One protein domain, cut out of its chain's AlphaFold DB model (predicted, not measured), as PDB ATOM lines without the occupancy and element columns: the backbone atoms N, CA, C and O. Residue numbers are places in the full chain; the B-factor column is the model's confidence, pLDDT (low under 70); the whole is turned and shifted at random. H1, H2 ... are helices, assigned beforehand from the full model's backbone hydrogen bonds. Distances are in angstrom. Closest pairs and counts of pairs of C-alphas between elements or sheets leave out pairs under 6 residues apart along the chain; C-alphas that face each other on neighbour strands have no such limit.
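Overview. This is residues 2 to 47 of the 58 residues of an uncharacterized protein of Halobacterium sp. DL1 (UniProt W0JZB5). Here is little regular structure: a small, rounded knot of loops with two short helices set in it, H1 and H2. Residues 2 to 12 loop round before H1, the long link from H1 to H2 passes by the middle of the domain, and residues 40 to 47 trail after H2. The printed part has 46 residues, 12 of them in the named helices, no named strand, and is all helix by class. It is compact, with a radius of gyration of the C-alphas of 8.9 A and spans of 21 by 21 by 16 A.

Along the chain. Start at C-alpha 2, (10.090, 6.069, 13.399). Find C-alpha 13 at (6.068, 2.871, 9.863), where H1, residues 13 to 19, begins; it runs 10.1 A. H2, residues 35 to 39, ends at C-alpha 39, (-3.496, -3.835, 22.388).

Arrangement. H1 and H2 are close but not clearly touching; their closest C-alphas, of Phe 19 and Leu 38, are 6.9 A apart. In both, every O i to N i+4 pair is within hydrogen-bond range.

Size, cuts and confidence. Look at His 10 and Gln 47, whose C-alphas are farthest apart, 22.9 A. The printed part has no cut. H1 to H2 is a long link of 15 residues. The model's pLDDT is under 70 at residues 46 to 47.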
ATOM      1  N   PRO A   2      10.647   5.732  12.095       93.69
ATOM      2  CA  PRO A   2      10.090   6.069  13.399       93.69
ATOM      3  C   PRO A   2      10.822   5.317  14.519       93.69
ATOM      4  O   PRO A   2      11.393   4.245  14.308       93.69
ATOM      5  N   GLN A   3      10.837   5.921  15.704       96.44
ATOM      6  CA  GLN A   3      11.520   5.402  16.885       96.44
ATOM      7  C   GLN A   3      10.585   5.467  18.088       96.44
ATOM      8  O   GLN A   3       9.754   6.374  18.188       96.44
ATOM      9  N   CYS A   4      10.737   4.512  19.000       95.62
ATOM     10  CA  CYS A   4      10.063   4.543  20.287       95.62
ATOM     11  C   CYS A   4      10.594   5.715  21.119       95.62
ATOM     12  O   CYS A   4      11.804   5.854  21.295       95.62
ATOM     13  N   ARG A   5       9.705   6.549  21.659       95.06
ATOM     14  CA  ARG A   5      10.094   7.702  22.483       95.06
ATOM     15  C   ARG A   5      10.546   7.323  23.894       95.06
ATOM     16  O   ARG A   5      11.263   8.110  24.502       95.06
ATOM     17  N   ASN A   6      10.161   6.148  24.395       94.81
ATOM     18  CA  ASN A   6      10.580   5.667  25.713       94.81
ATOM     19  C   ASN A   6      12.001   5.075  25.691       94.81
ATOM     20  O   ASN A   6      12.846   5.488  26.478       94.81
ATOM     21  N   CYS A   7      12.299   4.154  24.767       96.19
ATOM     22  CA  CYS A   7      13.597   3.459  24.742       96.19
ATOM     23  C   CYS A   7      14.520   3.819  23.563       96.19
ATOM     24  O   CYS A   7      15.680   3.417  23.553       96.19
ATOM     25  N   GLY A   8      14.040   4.549  22.550       95.88
ATOM     26  CA  GLY A   8      14.818   4.893  21.353       95.88
ATOM     27  C   GLY A   8      14.955   3.772  20.312       95.88
ATOM     28  O   GLY A   8      15.522   4.019  19.240       95.88
ATOM     29  N   SER A   9      14.423   2.569  20.577       95.75
ATOM     30  CA  SER A   9      14.413   1.456  19.617       95.75
ATOM     31  C   SER A   9      13.749   1.858  18.300       95.75
ATOM     32  O   SER A   9      12.778   2.621  18.263       95.75
ATOM     33  N   HIS A  10      14.267   1.316  17.201       95.44
ATOM     34  CA  HIS A  10      13.662   1.485  15.886       95.44
ATOM     35  C   HIS A  10      12.331   0.737  15.800       95.44
ATOM     36  O   HIS A  10      12.240  -0.423  16.190       95.44
ATOM     37  N   VAL A  11      11.318   1.384  15.221       94.88
ATOM     38  CA  VAL A  11      10.022   0.767  14.912       94.88
ATOM     39  C   VAL A  11       9.677   0.969  13.438       94.88
ATOM     40  O   VAL A  11      10.224   1.838  12.751       94.88
ATOM     41  N   THR A  12       8.776   0.142  12.912       95.50
ATOM     42  CA  THR A  12       8.331   0.269  11.521       95.50
ATOM     43  C   THR A  12       7.288   1.374  11.381       95.50
ATOM     44  O   THR A  12       6.586   1.728  12.328       95.50
ATOM     45  N   VAL A  13       7.143   1.911  10.169       94.94
ATOM     46  CA  VAL A  13       6.068   2.871   9.863       94.94
ATOM     47  C   VAL A  13       4.692   2.226  10.049       94.94
ATOM     48  O   VAL A  13       3.768   2.887  10.507       94.94
ATOM     49  N   GLN A  14       4.545   0.929   9.748       95.06
ATOM     50  CA  GLN A  14       3.291   0.215  10.007       95.06
ATOM     51  C   GLN A  14       2.993   0.100  11.503       95.06
ATOM     52  O   GLN A  14       1.847   0.280  11.893       95.06
ATOM     53  N   PHE A  15       4.011  -0.141  12.334       94.69
ATOM     54  CA  PHE A  15       3.844  -0.177  13.786       94.69
ATOM     55  C   PHE A  15       3.341   1.175  14.307       94.69
ATOM     56  O   PHE A  15       2.353   1.228  15.032       94.69
ATOM     57  N   ALA A  16       3.970   2.268  13.867       94.44
ATOM     58  CA  ALA A  16       3.586   3.625  14.242       94.44
ATOM     59  C   ALA A  16       2.142   3.993  13.864       94.44
ATOM     60  O   ALA A  16       1.487   4.692  14.623       94.44
ATOM     61  N   ARG A  17       1.620   3.471  12.751       93.56
ATOM     62  CA  ARG A  17       0.233   3.725  12.325       93.56
ATOM     63  C   ARG A  17      -0.823   3.006  13.156       93.56
ATOM     64  O   ARG A  17      -1.947   3.481  13.239       93.56
ATOM     65  N   VAL A  18      -0.498   1.823  13.676       93.38
ATOM     66  CA  VAL A  18      -1.458   1.001  14.435       93.38
ATOM     67  C   VAL A  18      -1.425   1.363  15.914       93.38
ATOM     68  O   VAL A  18      -2.467   1.448  16.549       93.38
ATOM     69  N   PHE A  19      -0.224   1.582  16.445       93.12
ATOM     70  CA  PHE A  19       0.019   1.710  17.878       93.12
ATOM     71  C   PHE A  19       0.481   3.111  18.297       93.12
ATOM     72  O   PHE A  19       0.570   3.412  19.486       93.12
ATOM     73  N   GLY A  20       0.828   3.978  17.345       91.62
ATOM     74  CA  GLY A  20       1.195   5.355  17.644       91.62
ATOM     75  C   GLY A  20      -0.008   6.209  18.034       91.62
ATOM     76  O   GLY A  20      -1.166   5.808  17.941       91.62
ATOM     77  N   ASP A  21       0.280   7.422  18.489       89.06
ATOM     78  CA  ASP A  21      -0.743   8.447  18.665       89.06
ATOM     79  C   ASP A  21      -1.233   9.018  17.317       89.06
ATOM     80  O   ASP A  21      -0.806   8.609  16.239       89.06
ATOM     81  N   ASN A  22      -2.113  10.023  17.372       89.19
ATOM     82  CA  ASN A  22      -2.658  10.699  16.185       89.19
ATOM     83  C   ASN A  22      -1.603  11.370  15.279       89.19
ATOM     84  O   ASN A  22      -1.952  11.905  14.229       89.19
ATOM     85  N   GLN A  23      -0.334  11.399  15.688       89.94
ATOM     86  CA  GLN A  23       0.792  11.918  14.915       89.94
ATOM     87  C   GLN A  23       1.768  10.800  14.515       89.94
ATOM     88  O   GLN A  23       2.943  11.081  14.266       89.94
ATOM     89  N   ASP A  24       1.322   9.538  14.512       90.75
ATOM     90  CA  ASP A  24       2.148   8.350  14.274       90.75
ATOM     91  C   ASP A  24       3.354   8.264  15.240       90.75
ATOM     92  O   ASP A  24       4.412   7.722  14.909       90.75
ATOM     93  N   SER A  25       3.250   8.837  16.447       92.56
ATOM     94  CA  SER A  25       4.328   8.786  17.439       92.56
ATOM     95  C   SER A  25       4.126   7.642  18.425       92.56
ATOM     96  O   SER A  25       3.111   7.559  19.111       92.56
ATOM     97  N   VAL A  26       5.136   6.777  18.524       94.56
ATOM     98  CA  VAL A  26       5.140   5.597  19.396       94.56
ATOM     99  C   VAL A  26       5.818   5.933  20.715       94.56
ATOM    100  O   VAL A  26       7.003   6.276  20.741       94.56
ATOM    101  N   HIS A  27       5.089   5.799  21.816       94.62
ATOM    102  CA  HIS A  27       5.598   6.046  23.162       94.62
ATOM    103  C   HIS A  27       6.136   4.766  23.792       94.62
ATOM    104  O   HIS A  27       7.210   4.827  24.371       94.62
ATOM    105  N   ASN A  28       5.517   3.603  23.559       94.69
ATOM    106  CA  ASN A  28       6.055   2.294  23.964       94.69
ATOM    107  C   ASN A  28       6.076   1.298  22.794       94.69
ATOM    108  O   ASN A  28       5.178   1.294  21.957       94.69
ATOM    109  N   CYS A  29       7.115   0.460  22.725       95.56
ATOM    110  CA  CYS A  29       7.263  -0.596  21.715       95.56
ATOM    111  C   CYS A  29       7.254  -1.996  22.352       95.56
ATOM    112  O   CYS A  29       7.204  -2.114  23.574       95.56
ATOM    113  N   MET A  30       7.355  -3.047  21.532       93.38
ATOM    114  CA  MET A  30       7.431  -4.449  21.981       93.38
ATOM    115  C   MET A  30       8.595  -4.755  22.940       93.38
ATOM    116  O   MET A  30       8.515  -5.727  23.685       93.38
ATOM    117  N   ASP A  31       9.662  -3.946  22.935       94.12
ATOM    118  CA  ASP A  31      10.767  -4.081  23.900       94.12
ATOM    119  C   ASP A  31      10.440  -3.425  25.252       94.12
ATOM    120  O   ASP A  31      11.030  -3.767  26.274       94.12
ATOM    121  N   CYS A  32       9.534  -2.442  25.258       94.56
ATOM    122  CA  CYS A  32       9.125  -1.724  26.464       94.56
ATOM    123  C   CYS A  32       8.044  -2.484  27.229       94.56
ATOM    124  O   CYS A  32       8.075  -2.508  28.456       94.56
ATOM    125  N   VAL A  33       7.070  -3.041  26.503       93.50
ATOM    126  CA  VAL A  33       5.863  -3.657  27.063       93.50
ATOM    127  C   VAL A  33       5.433  -4.872  26.228       93.50
ATOM    128  O   VAL A  33       5.683  -4.908  25.019       93.50
ATOM    129  N   PRO A  34       4.776  -5.876  26.836       93.06
ATOM    130  CA  PRO A  34       4.234  -7.019  26.111       93.06
ATOM    131  C   PRO A  34       3.105  -6.615  25.150       93.06
ATOM    132  O   PRO A  34       2.398  -5.635  25.361       93.06
ATOM    133  N   ASN A  35       2.875  -7.431  24.113       90.31
ATOM    134  CA  ASN A  35       1.854  -7.162  23.089       90.31
ATOM    135  C   ASN A  35       0.439  -6.954  23.645       90.31
ATOM    136  O   ASN A  35      -0.309  -6.169  23.077       90.31
ATOM    137  N   ALA A  36       0.080  -7.636  24.737       89.56
ATOM    138  CA  ALA A  36      -1.224  -7.461  25.376       89.56
ATOM    139  C   ALA A  36      -1.431  -6.016  25.860       89.56
ATOM    140  O   ALA A  36      -2.494  -5.447  25.662       89.56
ATOM    141  N   GLU A  37      -0.390  -5.387  26.409       88.25
ATOM    142  CA  GLU A  37      -0.460  -3.991  26.844       88.25
ATOM    143  C   GLU A  37      -0.497  -3.022  25.655       88.25
ATOM    144  O   GLU A  37      -1.123  -1.969  25.736       88.25
ATOM    145  N   LEU A  38       0.143  -3.365  24.528       89.69
ATOM    146  CA  LEU A  38       0.043  -2.566  23.300       89.69
ATOM    147  C   LEU A  38      -1.388  -2.558  22.742       89.69
ATOM    148  O   LEU A  38      -1.831  -1.509  22.280       89.69
ATOM    149  N   ASP A  39      -2.088  -3.697  22.800       86.69
ATOM    150  CA  ASP A  39      -3.496  -3.835  22.388       86.69
ATOM    151  C   ASP A  39      -4.430  -3.003  23.284       86.69
ATOM    152  O   ASP A  39      -5.307  -2.301  22.784       86.69
ATOM    153  N   ASP A  40      -4.135  -2.957  24.588       86.69
ATOM    154  CA  ASP A  40      -4.802  -2.081  25.565       86.69
ATOM    155  C   ASP A  40      -4.433  -0.586  25.409       86.69
ATOM    156  O   ASP A  40      -4.923   0.271  26.149       86.69
ATOM    157  N   GLY A  41      -3.573  -0.240  24.444       84.06
ATOM    158  CA  GLY A  41      -3.220   1.140  24.112       84.06
ATOM    159  C   GLY A  41      -1.996   1.698  24.840       84.06
ATOM    160  O   GLY A  41      -1.740   2.898  24.755       84.06
ATOM    161  N   ALA A  42      -1.179   0.873  25.503       85.88
ATOM    162  CA  ALA A  42       0.037   1.331  26.193       85.88
ATOM    163  C   ALA A  42       1.086   1.951  25.249       85.88
ATOM    164  O   ALA A  42       2.028   2.607  25.696       85.88
ATOM    165  N   ALA A  43       0.950   1.733  23.943       81.75
ATOM    166  CA  ALA A  43       1.868   2.224  22.926       81.75
ATOM    167  C   ALA A  43       1.760   3.732  22.651       81.75
ATOM    168  O   ALA A  43       2.741   4.350  22.222       81.75
ATOM    169  N   SER A  44       0.600   4.331  22.916       84.06
ATOM    170  CA  SER A  44       0.327   5.751  22.707       84.06
ATOM    171  C   SER A  44       0.374   6.517  24.039       84.06
ATOM    172  O   SER A  44       0.278   5.948  25.123       84.06
ATOM    173  N   ASN A  45       0.502   7.847  23.989       78.50
ATOM    174  CA  ASN A  45       0.380   8.696  25.186       78.50
ATOM    175  C   ASN A  45      -1.091   8.907  25.610       78.50
ATOM    176  O   ASN A  45      -1.399   9.774  26.428       78.50
ATOM    177  N   SER A  46      -2.039   8.165  25.031       64.38
ATOM    178  CA  SER A  46      -3.425   8.240  25.468       64.38
ATOM    179  C   SER A  46      -3.601   7.334  26.676       64.38
ATOM    180  O   SER A  46      -3.985   6.177  26.554       64.38
ATOM    181  N   GLN A  47      -3.430   7.898  27.871       58.53
ATOM    182  CA  GLN A  47      -4.096   7.390  29.071       58.53
ATOM    183  C   GLN A  47      -5.619   7.621  28.956       58.53
ATOM    184  O   GLN A  47      -6.250   8.163  29.857       58.53
TER     185      GLN A  47